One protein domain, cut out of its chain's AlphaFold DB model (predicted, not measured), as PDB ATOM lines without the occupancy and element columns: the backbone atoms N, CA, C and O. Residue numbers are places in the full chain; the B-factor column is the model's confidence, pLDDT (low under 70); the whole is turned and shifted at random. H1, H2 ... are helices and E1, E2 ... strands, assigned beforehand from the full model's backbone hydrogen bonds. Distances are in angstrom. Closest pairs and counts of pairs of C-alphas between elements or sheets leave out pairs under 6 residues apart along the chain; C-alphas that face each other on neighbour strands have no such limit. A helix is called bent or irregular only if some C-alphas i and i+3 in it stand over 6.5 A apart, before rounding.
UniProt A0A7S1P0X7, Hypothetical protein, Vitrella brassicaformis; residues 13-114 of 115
ATOM      1  N   ALA A  13      -6.500  11.722 -39.164       98.25
ATOM      2  CA  ALA A  13      -7.176  12.020 -37.906       98.25
ATOM      3  C   ALA A  13      -6.700  11.053 -36.811       98.25
ATOM      4  O   ALA A  13      -6.357   9.903 -37.091       98.25
ATOM      5  N   VAL A  14      -6.669  11.522 -35.562       97.94
ATOM      6  CA  VAL A  14      -6.150  10.767 -34.416       97.94
ATOM      7  C   VAL A  14      -7.110  10.838 -33.233       97.94
ATOM      8  O   VAL A  14      -7.643  11.899 -32.915       97.94
ATOM      9  N   LYS A  15      -7.294   9.709 -32.546       97.56
ATOM     10  CA  LYS A  15      -7.971   9.624 -31.249       97.56
ATOM     11  C   LYS A  15      -7.123   8.797 -30.288       97.56
ATOM     12  O   LYS A  15      -6.692   7.699 -30.630       97.56
ATOM     13  N   VAL A  16      -6.898   9.312 -29.081       96.75
ATOM     14  CA  VAL A  16      -6.241   8.544 -28.013       96.75
ATOM     15  C   VAL A  16      -7.249   7.551 -27.443       96.75
ATOM     16  O   VAL A  16      -8.317   7.959 -26.991       96.75
ATOM     17  N   LEU A  17      -6.912   6.265 -27.486       94.19
ATOM     18  CA  LEU A  17      -7.722   5.191 -26.907       94.19
ATOM     19  C   LEU A  17      -7.286   4.868 -25.478       94.19
ATOM     20  O   LEU A  17      -8.128   4.643 -24.620       94.19
ATOM     21  N   GLN A  18      -5.976   4.864 -25.229       92.62
ATOM     22  CA  GLN A  18      -5.391   4.522 -23.935       92.62
ATOM     23  C   GLN A  18      -4.043   5.229 -23.769       92.62
ATOM     24  O   GLN A  18      -3.324   5.432 -24.752       92.62
ATOM     25  N   ARG A  19      -3.700   5.590 -22.533       93.56
ATOM     26  CA  ARG A  19      -2.353   6.003 -22.110       93.56
ATOM     27  C   ARG A  19      -1.832   4.956 -21.132       93.56
ATOM     28  O   ARG A  19      -2.642   4.353 -20.445       93.56
ATOM     29  N   SER A  20      -0.534   4.686 -21.164       91.38
ATOM     30  CA  SER A  20       0.103   3.634 -20.366       91.38
ATOM     31  C   SER A  20       1.633   3.792 -20.443       91.38
ATOM     32  O   SER A  20       2.140   4.771 -20.997       91.38
ATOM     33  N   HIS A  21       2.378   2.828 -19.916       91.06
ATOM     34  CA  HIS A  21       3.823   2.697 -20.031       91.06
ATOM     35  C   HIS A  21       4.185   1.370 -20.708       91.06
ATOM     36  O   HIS A  21       3.469   0.382 -20.569       91.06
ATOM     37  N   LEU A  22       5.294   1.307 -21.446       87.50
ATOM     38  CA  LEU A  22       5.713   0.052 -22.080       87.50
ATOM     39  C   LEU A  22       6.088  -1.009 -21.041       87.50
ATOM     40  O   LEU A  22       6.961  -0.785 -20.204       87.50
ATOM     41  N   ALA A  23       5.477  -2.188 -21.152       85.50
ATOM     42  CA  ALA A  23       5.815  -3.368 -20.353       85.50
ATOM     43  C   ALA A  23       6.951  -4.204 -20.965       85.50
ATOM     44  O   ALA A  23       7.466  -5.115 -20.322       85.50
ATOM     45  N   LEU A  24       7.339  -3.901 -22.207       78.12
ATOM     46  CA  LEU A  24       8.360  -4.638 -22.945       78.12
ATOM     47  C   LEU A  24       9.726  -4.517 -22.264       78.12
ATOM     48  O   LEU A  24      10.181  -3.413 -21.966       78.12
ATOM     49  N   GLU A  25      10.390  -5.656 -22.064       78.50
ATOM     50  CA  GLU A  25      11.750  -5.691 -21.530       78.50
ATOM     51  C   GLU A  25      12.740  -4.963 -22.450       78.50
ATOM     52  O   GLU A  25      12.611  -4.965 -23.678       78.50
ATOM     53  N   GLY A  26      13.755  -4.352 -21.837       77.12
ATOM     54  CA  GLY A  26      14.787  -3.584 -22.528       77.12
ATOM     55  C   GLY A  26      14.782  -2.093 -22.168       77.12
ATOM     56  O   GLY A  26      14.099  -1.673 -21.234       77.12
ATOM     57  N   PRO A  27      15.544  -1.265 -22.904       75.69
ATOM     58  CA  PRO A  27      15.828   0.124 -22.525       75.69
ATOM     59  C   PRO A  27      14.605   1.052 -22.539       75.69
ATOM     60  O   PRO A  27      14.693   2.179 -22.066       75.69
ATOM     61  N   LEU A  28      13.479   0.599 -23.097       78.00
ATOM     62  CA  LEU A  28      12.241   1.373 -23.196       78.00
ATOM     63  C   LEU A  28      11.191   0.971 -22.158       78.00
ATOM     64  O   LEU A  28      10.119   1.578 -22.135       78.00
ATOM     65  N   LYS A  29      11.466  -0.021 -21.302       85.50
ATOM     66  CA  LYS A  29      10.544  -0.425 -20.240       85.50
ATOM     67  C   LYS A  29      10.172   0.776 -19.369       85.50
ATOM     68  O   LYS A  29      11.033   1.562 -18.984       85.50
ATOM     69  N   GLY A  30       8.884   0.933 -19.081       87.31
ATOM     70  CA  GLY A  30       8.362   2.059 -18.311       87.31
ATOM     71  C   GLY A  30       8.278   3.377 -19.089       87.31
ATOM     72  O   GLY A  30       7.934   4.394 -18.502       87.31
ATOM     73  N   THR A  31       8.570   3.403 -20.394       88.31
ATOM     74  CA  THR A  31       8.430   4.624 -21.206       88.31
ATOM     75  C   THR A  31       6.947   4.949 -21.417       88.31
ATOM     76  O   THR A  31       6.212   4.050 -21.837       88.31
ATOM     77  N   PRO A  32       6.493   6.200 -21.189       92.81
ATOM     78  CA  PRO A  32       5.115   6.598 -21.452       92.81
ATOM     79  C   PRO A  32       4.741   6.426 -22.922       92.81
ATOM     80  O   PRO A  32       5.469   6.840 -23.826       92.81
ATOM     81  N   VAL A  33       3.574   5.844 -23.165       92.31
ATOM     82  CA  VAL A  33       3.047   5.548 -24.497       92.31
ATOM     83  C   VAL A  33       1.542   5.759 -24.552       92.31
ATOM     84  O   VAL A  33       0.843   5.806 -23.539       92.31
ATOM     85  N   ALA A  34       1.026   5.894 -25.770       93.75
ATOM     86  CA  ALA A  34      -0.400   5.979 -26.021       93.75
ATOM     87  C   ALA A  34      -0.795   5.043 -27.161       93.75
ATOM     88  O   ALA A  34      -0.134   4.985 -28.200       93.75
ATOM     89  N   LYS A  35      -1.914   4.351 -26.976       94.25
ATOM     90  CA  LYS A  35      -2.586   3.599 -28.029       94.25
ATOM     91  C   LYS A  35      -3.519   4.539 -28.775       94.25
ATOM     92  O   LYS A  35      -4.367   5.198 -28.165       94.25
ATOM     93  N   LEU A  36      -3.354   4.609 -30.090       96.12
ATOM     94  CA  LEU A  36      -4.052   5.564 -30.943       96.12
ATOM     95  C   LEU A  36      -4.938   4.839 -31.953       96.12
ATOM     96  O   LEU A  36      -4.504   3.879 -32.586       96.12
ATOM     97  N   LEU A  37      -6.145   5.360 -32.162       97.25
ATOM     98  CA  LEU A  37      -6.896   5.131 -33.388       97.25
ATOM     99  C   LEU A  37      -6.443   6.176 -34.408       97.25
ATOM    100  O   LEU A  37      -6.583   7.379 -34.169       97.25
ATOM    101  N   LEU A  38      -5.889   5.714 -35.525       98.25
ATOM    102  CA  LEU A  38      -5.443   6.553 -36.634       98.25
ATOM    103  C   LEU A  38      -6.354   6.318 -37.834       98.25
ATOM    104  O   LEU A  38      -6.504   5.183 -38.278       98.25
ATOM    105  N   ILE A  39      -6.931   7.391 -38.370       98.00
ATOM    106  CA  ILE A  39      -7.851   7.344 -39.509       98.00
ATOM    107  C   ILE A  39      -7.208   8.126 -40.661       98.00
ATOM    108  O   ILE A  39      -7.250   9.363 -40.669       98.00
ATOM    109  N   PRO A  40      -6.528   7.448 -41.604       97.62
ATOM    110  CA  PRO A  40      -5.909   8.112 -42.742       97.62
ATOM    111  C   PRO A  40      -6.976   8.563 -43.749       97.62
ATOM    112  O   PRO A  40      -7.609   7.733 -44.390       97.62
ATOM    113  N   ALA A  41      -7.124   9.875 -43.958       97.62
ATOM    114  CA  ALA A  41      -7.950  10.414 -45.048       97.62
ATOM    115  C   ALA A  41      -7.262  10.269 -46.423       97.62
ATOM    116  O   ALA A  41      -7.874  10.411 -47.476       97.62
ATOM    117  N   THR A  42      -5.957   9.985 -46.417       97.44
ATOM    118  CA  THR A  42      -5.132   9.736 -47.604       97.44
ATOM    119  C   THR A  42      -4.247   8.505 -47.401       97.44
ATOM    120  O   THR A  42      -3.840   8.220 -46.283       97.44
ATOM    121  N   GLY A  43      -3.872   7.808 -48.478       96.12
ATOM    122  CA  GLY A  43      -3.061   6.578 -48.421       96.12
ATOM    123  C   GLY A  43      -1.596   6.742 -48.850       96.12
ATOM    124  O   GLY A  43      -1.124   5.996 -49.707       96.12
ATOM    125  N   ARG A  44      -0.850   7.739 -48.346       96.69
ATOM    126  CA  ARG A  44       0.563   7.911 -48.753       96.69
ATOM    127  C   ARG A  44       1.463   6.839 -48.126       96.69
ATOM    128  O   ARG A  44       1.254   6.394 -46.998       96.69
ATOM    129  N   ARG A  45       2.522   6.443 -48.843       95.88
ATOM    130  CA  ARG A  45       3.501   5.466 -48.336       95.88
ATOM    131  C   ARG A  45       4.107   5.970 -47.021       95.88
ATOM    132  O   ARG A  45       4.627   7.079 -46.970       95.88
ATOM    133  N   HIS A  46       4.040   5.136 -45.984       95.56
ATOM    134  CA  HIS A  46       4.507   5.428 -44.619       95.56
ATOM    135  C   HIS A  46       3.829   6.633 -43.942       95.56
ATOM    136  O   HIS A  46       4.372   7.144 -42.967       95.56
ATOM    137  N   GLN A  47       2.660   7.080 -44.417       97.50
ATOM    138  CA  GLN A  47       1.998   8.289 -43.916       97.50
ATOM    139  C   GLN A  47       1.871   8.315 -42.391       97.50
ATOM    140  O   GLN A  47       2.382   9.231 -41.758       97.50
ATOM    141  N   LEU A  48       1.257   7.280 -41.809       97.81
ATOM    142  CA  LEU A  48       1.025   7.190 -40.365       97.81
ATOM    143  C   LEU A  48       2.342   7.224 -39.578       97.81
ATOM    144  O   LEU A  48       2.494   8.000 -38.643       97.81
ATOM    145  N   ARG A  49       3.330   6.446 -40.027       96.31
ATOM    146  CA  ARG A  49       4.670   6.357 -39.424       96.31
ATOM    147  C   ARG A  49       5.375   7.717 -39.405       96.31
ATOM    148  O   ARG A  49       5.929   8.123 -38.385       96.31
ATOM    149  N   LEU A  50       5.325   8.436 -40.527       95.69
ATOM    150  CA  LEU A  50       5.922   9.763 -40.673       95.69
ATOM    151  C   LEU A  50       5.175  10.832 -39.879       95.69
ATOM    152  O   LEU A  50       5.831  11.653 -39.250       95.69
ATOM    153  N   HIS A  51       3.840  10.821 -39.888       97.12
ATOM    154  CA  HIS A  51       3.022  11.757 -39.110       97.12
ATOM    155  C   HIS A  51       3.286  11.597 -37.613       97.12
ATOM    156  O   HIS A  51       3.634  12.576 -36.961       97.12
ATOM    157  N   CYS A  52       3.231  10.367 -37.098       96.50
ATOM    158  CA  CYS A  52       3.553  10.041 -35.708       96.50
ATOM    159  C   CYS A  52       4.966  10.506 -35.319       96.50
ATOM    160  O   CYS A  52       5.138  11.208 -34.325       96.50
ATOM    161  N   ARG A  53       5.984  10.211 -36.144       94.56
ATOM    162  CA  ARG A  53       7.348  10.721 -35.922       94.56
ATOM    163  C   ARG A  53       7.402  12.249 -35.912       94.56
ATOM    164  O   ARG A  53       8.098  12.821 -35.082       94.56
ATOM    165  N   HIS A  54       6.743  12.902 -36.865       94.19
ATOM    166  CA  HIS A  54       6.820  14.349 -37.047       94.19
ATOM    167  C   HIS A  54       6.270  15.123 -35.852       94.19
ATOM    168  O   HIS A  54       6.855  16.131 -35.475       94.19
ATOM    169  N   VAL A  55       5.215  14.611 -35.217       94.25
ATOM    170  CA  VAL A  55       4.665  15.187 -33.979       94.25
ATOM    171  C   VAL A  55       5.417  14.744 -32.714       94.25
ATOM    172  O   VAL A  55       4.959  15.012 -31.611       94.25
ATOM    173  N   GLY A  56       6.556  14.054 -32.848       92.69
ATOM    174  CA  GLY A  56       7.403  13.640 -31.723       92.69
ATOM    175  C   GLY A  56       7.017  12.317 -31.056       92.69
ATOM    176  O   GLY A  56       7.645  11.930 -30.075       92.69
ATOM    177  N   HIS A  57       6.040  11.584 -31.594       93.25
ATOM    178  CA  HIS A  57       5.530  10.333 -31.025       93.25
ATOM    179  C   HIS A  57       5.674   9.170 -32.018       93.25
ATOM    180  O   HIS A  57       4.675   8.708 -32.571       93.25
ATOM    181  N   PRO A  58       6.903   8.705 -32.317       92.75
ATOM    182  CA  PRO A  58       7.119   7.620 -33.268       92.75
ATOM    183  C   PRO A  58       6.434   6.324 -32.816       92.75
ATOM    184  O   PRO A  58       6.295   6.052 -31.625       92.75
ATOM    185  N   ILE A  59       6.039   5.502 -33.788       92.62
ATOM    186  CA  ILE A  59       5.386   4.220 -33.514       92.62
ATOM    187  C   ILE A  59       6.382   3.269 -32.841       92.62
ATOM    188  O   ILE A  59       7.511   3.087 -33.303       92.62
ATOM    189  N   VAL A  60       5.932   2.637 -31.760       88.81
ATOM    190  CA  VAL A  60       6.672   1.608 -31.023       88.81
ATOM    191  C   VAL A  60       7.047   0.473 -31.986       88.81
ATOM    192  O   VAL A  60       6.205  -0.030 -32.730       88.81
ATOM    193  N   GLY A  61       8.329   0.107 -32.043       86.00
ATOM    194  CA  GLY A  61       8.830  -0.934 -32.956       86.00
ATOM    195  C   GLY A  61       9.095  -0.463 -34.391       86.00
ATOM    196  O   GLY A  61       9.460  -1.267 -35.247       86.00
ATOM    197  N   ASP A  62       8.940   0.830 -34.693       89.25
ATOM    198  CA  ASP A  62       9.333   1.390 -35.988       89.25
ATOM    199  C   ASP A  62      10.838   1.698 -36.032       89.25
ATOM    200  O   ASP A  62      11.287   2.788 -35.669       89.25
ATOM    201  N   TYR A  63      11.635   0.745 -36.514       81.31
ATOM    202  CA  TYR A  63      13.093   0.887 -36.611       81.31
ATOM    203  C   TYR A  63      13.544   2.039 -37.529       81.31
ATOM    204  O   TYR A  63      14.539   2.705 -37.266       81.31
ATOM    205  N   GLN A  64      12.806   2.319 -38.607       78.75
ATOM    206  CA  GLN A  64      13.214   3.331 -39.587       78.75
ATOM    207  C   GLN A  64      12.947   4.756 -39.095       78.75
ATOM    208  O   GLN A  64      13.684   5.687 -39.436       78.75
ATOM    209  N   TYR A  65      11.858   4.939 -38.342       76.06
ATOM    210  CA  TYR A  65      11.383   6.262 -37.961       76.06
ATOM    211  C   TYR A  65      11.556   6.608 -36.481       76.06
ATOM    212  O   TYR A  65      11.404   7.785 -36.152       76.06
ATOM    213  N   SER A  66      11.958   5.665 -35.629       71.25
ATOM    214  CA  SER A  66      12.328   5.936 -34.236       71.25
ATOM    215  C   SER A  66      13.774   6.432 -34.097       71.25
ATOM    216  O   SER A  66      14.642   6.139 -34.920       71.25
ATOM    217  N   ALA A  67      14.041   7.199 -33.035       62.03
ATOM    218  CA  ALA A  67      15.402   7.595 -32.658       62.03
ATOM    219  C   ALA A  67      16.260   6.394 -32.211       62.03
ATOM    220  O   ALA A  67      17.481   6.445 -32.305       62.03
ATOM    221  N   TYR A  68      15.614   5.301 -31.797       57.47
ATOM    222  CA  TYR A  68      16.251   4.098 -31.265       57.47
ATOM    223  C   TYR A  68      16.811   3.159 -32.346       57.47
ATOM    224  O   TYR A  68      17.628   2.304 -32.037       57.47
ATOM    225  N   GLY A  69      16.436   3.327 -33.620       51.03
ATOM    226  CA  GLY A  69      16.943   2.501 -34.726       51.03
ATOM    227  C   GLY A  69      18.318   2.898 -35.284       51.03
ATOM    228  O   GLY A  69      18.804   2.262 -36.214       51.03
ATOM    229  N   ARG A  70      18.970   3.952 -34.771       47.84
ATOM    230  CA  ARG A  70      20.357   4.280 -35.150       47.84
ATOM    231  C   ARG A  70      21.318   3.843 -34.048       47.84
ATOM    232  O   ARG A  70      21.566   4.605 -33.124       47.84
ATOM    233  N   GLY A  71      21.872   2.639 -34.185       49.06
ATOM    234  CA  GLY A  71      22.965   2.143 -33.337       49.06
ATOM    235  C   GLY A  71      22.571   1.142 -32.247       49.06
ATOM    236  O   GLY A  71      23.448   0.712 -31.507       49.06
ATOM    237  N   HIS A  72      21.300   0.740 -32.166       54.62
ATOM    238  CA  HIS A  72      20.839  -0.326 -31.272       54.62
ATOM    239  C   HIS A  72      20.258  -1.499 -32.063       54.62
ATOM    240  O   HIS A  72      19.812  -1.327 -33.201       54.62
ATOM    241  N   GLU A  73      20.271  -2.687 -31.455       56.84
ATOM    242  CA  GLU A  73      19.615  -3.866 -32.016       56.84
ATOM    243  C   GLU A  73      18.135  -3.573 -32.302       56.84
ATOM    244  O   GLU A  73      17.487  -2.837 -31.543       56.84
ATOM    245  N   PRO A  74      17.586  -4.108 -33.406       57.22
ATOM    246  CA  PRO A  74      16.175  -3.950 -33.696       57.22
ATOM    247  C   PRO A  74      15.356  -4.484 -32.514       57.22
ATOM    248  O   PRO A  74      15.706  -5.520 -31.946       57.22
ATOM    249  N   PRO A  75      14.269  -3.793 -32.130       62.72
ATOM    250  CA  PRO A  75      13.412  -4.272 -31.059       62.72
ATOM    251  C   PRO A  75      12.968  -5.712 -31.343       62.72
ATOM    252  O   PRO A  75      12.639  -6.050 -32.480       62.72
ATOM    253  N   SER A  76      12.911  -6.548 -30.305       63.28
ATOM    254  CA  SER A  76      12.480  -7.955 -30.393       63.28
ATOM    255  C   SER A  76      11.010  -8.130 -30.801       63.28
ATOM    256  O   SER A  76      10.526  -9.251 -30.950       63.28
ATOM    257  N   TYR A  77      10.287  -7.027 -30.988       72.00
ATOM    258  CA  TYR A  77       8.867  -6.983 -31.273       72.00
ATOM    259  C   TYR A  77       8.594  -6.240 -32.587       72.00
ATOM    260  O   TYR A  77       9.283  -5.290 -32.967       72.00
ATOM    261  N   ARG A  78       7.549  -6.677 -33.297       84.94
ATOM    262  CA  ARG A  78       7.104  -6.039 -34.541       84.94
ATOM    263  C   ARG A  78       6.553  -4.634 -34.277       84.94
ATOM    264  O   ARG A  78       6.044  -4.353 -33.198       84.94
ATOM    265  N   MET A  79       6.547  -3.792 -35.306       90.00
ATOM    266  CA  MET A  79       5.923  -2.467 -35.264       90.00
ATOM    267  C   MET A  79       4.475  -2.523 -34.750       90.00
ATOM    268  O   MET A  79       3.649  -3.275 -35.284       90.00
ATOM    269  N   CYS A  80       4.164  -1.676 -33.769       92.12
ATOM    270  CA  CYS A  80       2.839  -1.493 -33.177       92.12
ATOM    271  C   CYS A  80       1.908  -0.677 -34.090       92.12
ATOM    272  O   CYS A  80       1.358   0.348 -33.699       92.12
ATOM    273  N   LEU A  81       1.762  -1.127 -35.339       94.94
ATOM    274  CA  LEU A  81       0.828  -0.597 -36.326       94.94
ATOM    275  C   LEU A  81      -0.002  -1.756 -36.886       94.94
ATOM    276  O   LEU A  81       0.541  -2.780 -37.306       94.94
ATOM    277  N   HIS A  82      -1.323  -1.610 -36.856       95.50
ATOM    278  CA  HIS A  82      -2.263  -2.651 -37.256       95.50
ATOM    279  C   HIS A  82      -3.479  -2.030 -37.944       95.50
ATOM    280  O   HIS A  82      -4.029  -1.040 -37.463       95.50
ATOM    281  N   ALA A  83      -3.877  -2.602 -39.080       96.38
ATOM    282  CA  ALA A  83      -5.094  -2.222 -39.783       96.38
ATOM    283  C   ALA A  83      -6.291  -2.879 -39.083       96.38
ATOM    284  O   ALA A  83      -6.671  -3.993 -39.419       96.38
ATOM    285  N   TYR A  84      -6.823  -2.191 -38.071       96.00
ATOM    286  CA  TYR A  84      -7.899  -2.696 -37.213       96.00
ATOM    287  C   TYR A  84      -9.249  -2.804 -37.935       96.00
ATOM    288  O   TYR A  84      -9.975  -3.768 -37.729       96.00
ATOM    289  N   ARG A  85      -9.591  -1.827 -38.783       96.69
ATOM    290  CA  ARG A  85     -10.898  -1.737 -39.443       96.69
ATOM    291  C   ARG A  85     -10.756  -1.208 -40.864       96.69
ATOM    292  O   ARG A  85      -9.991  -0.269 -41.094       96.69
ATOM    293  N   LEU A  86     -11.495  -1.806 -41.791       95.94
ATOM    294  CA  LEU A  86     -11.619  -1.380 -43.180       95.94
ATOM    295  C   LEU A  86     -13.103  -1.281 -43.533       95.94
ATOM    296  O   LEU A  86     -13.853  -2.230 -43.323       95.94
ATOM    297  N   GLU A  87     -13.505  -0.136 -44.072       93.81
ATOM    298  CA  GLU A  87     -14.855   0.097 -44.582       93.81
ATOM    299  C   GLU A  87     -14.758   0.351 -46.085       93.81
ATOM    300  O   GLU A  87     -14.009   1.233 -46.513       93.81
ATOM    301  N   LEU A  88     -15.467  -0.450 -46.878       90.31
ATOM    302  CA  LEU A  88     -15.494  -0.350 -48.333       90.31
ATOM    303  C   LEU A  88     -16.934  -0.099 -48.800       90.31
ATOM    304  O   LEU A  88     -17.836  -0.806 -48.343       90.31
ATOM    305  N   PRO A  89     -17.173   0.863 -49.707       88.88
ATOM    306  CA  PRO A  89     -18.465   0.960 -50.378       88.88
ATOM    307  C   PRO A  89     -18.698  -0.316 -51.200       88.88
ATOM    308  O   PRO A  89     -17.760  -0.837 -51.805       88.88
ATOM    309  N   PHE A  90     -19.921  -0.848 -51.170       77.62
ATOM    310  CA  PHE A  90     -20.269  -2.081 -51.890       77.62
ATOM    311  C   PHE A  90     -20.627  -1.811 -53.358       77.62
ATOM    312  O   PHE A  90     -20.360  -2.649 -54.216       77.62
ATOM    313  N   ASP A  91     -21.137  -0.607 -53.639       75.06
ATOM    314  CA  ASP A  91     -21.665  -0.216 -54.943       75.06
ATOM    315  C   ASP A  91     -21.041   1.119 -55.375       75.06
ATOM    316  O   ASP A  91     -20.799   1.991 -54.531       75.06
ATOM    317  N   ASP A  92     -20.830   1.304 -56.681       68.19
ATOM    318  CA  ASP A  92     -20.303   2.555 -57.253       68.19
ATOM    319  C   ASP A  92     -21.227   3.759 -56.972       68.19
ATOM    320  O   ASP A  92     -20.757   4.895 -56.874       68.19
ATOM    321  N   ASP A  93     -22.523   3.494 -56.770       74.25
ATOM    322  CA  ASP A  93     -23.556   4.493 -56.472       74.25
ATOM    323  C   ASP A  93     -23.696   4.787 -54.960       74.25
ATOM    324  O   ASP A  93     -24.381   5.729 -54.567       74.25
ATOM    325  N   GLY A  94     -23.031   4.010 -54.090       67.25
ATOM    326  CA  GLY A  94     -23.020   4.222 -52.635       67.25
ATOM    327  C   GLY A  94     -24.346   3.950 -51.909       67.25
ATOM    328  O   GLY A  94     -24.474   4.312 -50.739       67.25
ATOM    329  N   GLU A  95     -25.326   3.334 -52.576       72.75
ATOM    330  CA  GLU A  95     -26.659   3.063 -52.015       72.75
ATOM    331  C   GLU A  95     -26.711   1.791 -51.146       72.75
ATOM    332  O   GLU A  95     -27.544   1.681 -50.240       72.75
ATOM    333  N   GLY A  96     -25.803   0.840 -51.375       80.62
ATOM    334  CA  GLY A  96     -25.652  -0.367 -50.568       80.62
ATOM    335  C   GLY A  96     -25.046  -0.124 -49.184       80.62
ATOM    336  O   GLY A  96     -24.351   0.858 -48.920       80.62
ATOM    337  N   GLN A  97     -25.279  -1.071 -48.271       86.69
ATOM    338  CA  GLN A  97     -24.603  -1.068 -46.972       86.69
ATOM    339  C   GLN A  97     -23.094  -1.295 -47.167       86.69
ATOM    340  O   GLN A  97     -22.716  -2.200 -47.913       86.69
ATOM    341  N   PRO A  98     -22.216  -0.527 -46.497       90.19
ATOM    342  CA  PRO A  98     -20.778  -0.697 -46.649       90.19
ATOM    343  C   PRO A  98     -20.323  -2.066 -46.130       90.19
ATOM    344  O   PRO A  98     -20.787  -2.547 -45.092       90.19
ATOM    345  N   LEU A  99     -19.351  -2.671 -46.815       91.06
ATOM    346  CA  LEU A  99     -18.634  -3.829 -46.294       91.06
ATOM    347  C   LEU A  99     -17.696  -3.359 -45.182       91.06
ATOM    348  O   LEU A  99     -16.733  -2.632 -45.432       91.06
ATOM    349  N   VAL A 100     -17.963  -3.810 -43.959       94.62
ATOM    350  CA  VAL A 100     -17.137  -3.524 -42.783       94.62
ATOM    351  C   VAL A 100     -16.365  -4.779 -42.394       94.62
ATOM    352  O   VAL A 100     -16.955  -5.819 -42.108       94.62
ATOM    353  N   LEU A 101     -15.037  -4.674 -42.372       96.56
ATOM    354  CA  LEU A 101     -14.120  -5.731 -41.952       96.56
ATOM    355  C   LEU A 101     -13.325  -5.257 -40.736       96.56
ATOM    356  O   LEU A 101     -12.766  -4.161 -40.750       96.56
ATOM    357  N   GLU A 102     -13.230  -6.101 -39.710       97.44
ATOM    358  CA  GLU A 102     -12.428  -5.838 -38.514       97.44
ATOM    359  C   GLU A 102     -11.437  -6.974 -38.265       97.44
ATOM    360  O   GLU A 102     -11.742  -8.152 -38.463       97.44
ATOM    361  N   ALA A 103     -10.235  -6.610 -37.826       96.06
ATOM    362  CA  ALA A 103      -9.209  -7.536 -37.383       96.06
ATOM    363  C   ALA A 103      -9.016  -7.384 -35.863       96.06
ATOM    364  O   ALA A 103      -8.925  -6.253 -35.375       96.06
ATOM    365  N   PRO A 104      -8.946  -8.491 -35.097       93.06
ATOM    366  CA  PRO A 104      -8.730  -8.426 -33.659       93.06
ATOM    367  C   PRO A 104      -7.443  -7.688 -33.321       93.06
ATOM    368  O   PRO A 104      -6.411  -7.900 -33.960       93.06
ATOM    369  N   ASP A 105      -7.496  -6.864 -32.280       89.69
ATOM    370  CA  ASP A 105      -6.339  -6.103 -31.840       89.69
ATOM    371  C   ASP A 105      -5.205  -7.025 -31.345       89.69
ATOM    372  O   ASP A 105      -5.351  -7.722 -30.337       89.69
ATOM    373  N   PRO A 106      -4.043  -7.016 -32.017       87.81
ATOM    374  CA  PRO A 106      -2.928  -7.878 -31.665       87.81
ATOM    375  C   PRO A 106      -2.061  -7.306 -30.534       87.81
ATOM    376  O   PRO A 106      -1.127  -7.983 -30.108       87.81
ATOM    377  N   PHE A 107      -2.311  -6.075 -30.070       83.31
ATOM    378  CA  PHE A 107      -1.498  -5.377 -29.070       83.31
ATOM    379  C   PHE A 107      -2.245  -5.270 -27.733       83.31
ATOM    380  O   PHE A 107      -2.717  -4.205 -27.327       83.31
ATOM    381  N   HIS A 108      -2.362  -6.412 -27.061       71.06
ATOM    382  CA  HIS A 108      -2.964  -6.552 -25.735       71.06
ATOM    383  C   HIS A 108      -1.948  -6.283 -24.606       71.06
ATOM    384  O   HIS A 108      -0.789  -5.933 -24.850       71.06
ATOM    385  N   THR A 109      -2.407  -6.438 -23.362       60.19
ATOM    386  CA  THR A 109      -1.751  -6.104 -22.081       60.19
ATOM    387  C   THR A 109      -0.279  -6.498 -21.950       60.19
ATOM    388  O   THR A 109       0.465  -5.807 -21.274       60.19
ATOM    389  N   HIS A 110       0.226  -7.519 -22.647       62.00
ATOM    390  CA  HIS A 110       1.659  -7.858 -22.594       62.00
ATOM    391  C   HIS A 110       2.597  -6.768 -23.150       62.00
ATOM    392  O   HIS A 110       3.805  -6.828 -22.932       62.00
ATOM    393  N   VAL A 111       2.064  -5.769 -23.862       67.31
ATOM    394  CA  VAL A 111       2.836  -4.623 -24.373       67.31
ATOM    395  C   VAL A 111       2.812  -3.429 -23.410       67.31
ATOM    396  O   VAL A 111       3.739  -2.615 -23.419       67.31
ATOM    397  N   PHE A 112       1.786  -3.320 -22.568       78.00
ATOM    398  CA  PHE A 112       1.441  -2.111 -21.822       78.00
ATOM    399  C   PHE A 112       1.275  -2.423 -20.333       78.00
ATOM    400  O   PHE A 112       0.551  -3.342 -19.974       78.00
ATOM    401  N   LEU A 113       1.926  -1.656 -19.460       72.88
ATOM    402  CA  LEU A 113       1.696  -1.735 -18.020       72.88
ATOM    403  C   LEU A 113       0.285  -1.215 -17.721       72.88
ATOM    404  O   LEU A 113      -0.102  -0.152 -18.212       72.88
ATOM    405  N   GLU A 114      -0.491  -1.967 -16.950       69.75
ATOM    406  CA  GLU A 114      -1.760  -1.462 -16.425       69.75
ATOM    407  C   GLU A 114      -1.471  -0.338 -15.413       69.75
ATOM    408  O   GLU A 114      -0.437  -0.375 -14.738       69.75
TER     409      GLU A 114
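This is residues 13 to 114 of the 115 residues of the protein "Hypothetical protein" of Vitrella brassicaformis (UniProt A0A7S1P0X7). Little regular structure: a bent hairpin, E1 and E2, has the short helix H1 near E2, and a smaller hairpin, E3 and E4, reaches toward one end of the long axis. The 102 printed residues run E1 E2 H1 E3 E4, mixed class, with 35 in named elements; both two-stranded sheets are antiparallel. The whole is loose, radius of gyration of the C-alphas 16.1 A, spanning 52 by 28 by 21 A.

E1, residues 13 to 22, begins at C-alpha (-7.176, 12.020, -37.906) and measures 23.7 A; E2, 32 to 40, 24.0 A; H1, 47 to 54, 10.4 A; E3, 85 to 88, 10.1 A; E4, 99 to 102, 10.2 A, ends at (-12.428, -5.838, -38.514).

E1 bends by 66 degrees at residue 18, E2 by 52 degrees at 37; N 15 and O 37 are 2.9 A apart. Residues 21 to 22 of E1 pair antiparallel with 112 to 113. The closest C-alphas of E2 and H1, Pro 40 and Leu 48, are 7.4 A apart. In H1 every O i to N i+4 pair is within hydrogen-bond range. In hairpin E3 and E4, N 86 and O 101 are 2.9 A apart. E2 and E3 are apart.

The C-alphas farthest apart, Gly 71 and Glu 95, are 53.0 A apart. The printed part has no cut; H1 to E3 is a long link of 30 residues. Residues 67 to 76, 92, 94, 109 to 111 and 114 are under pLDDT 70.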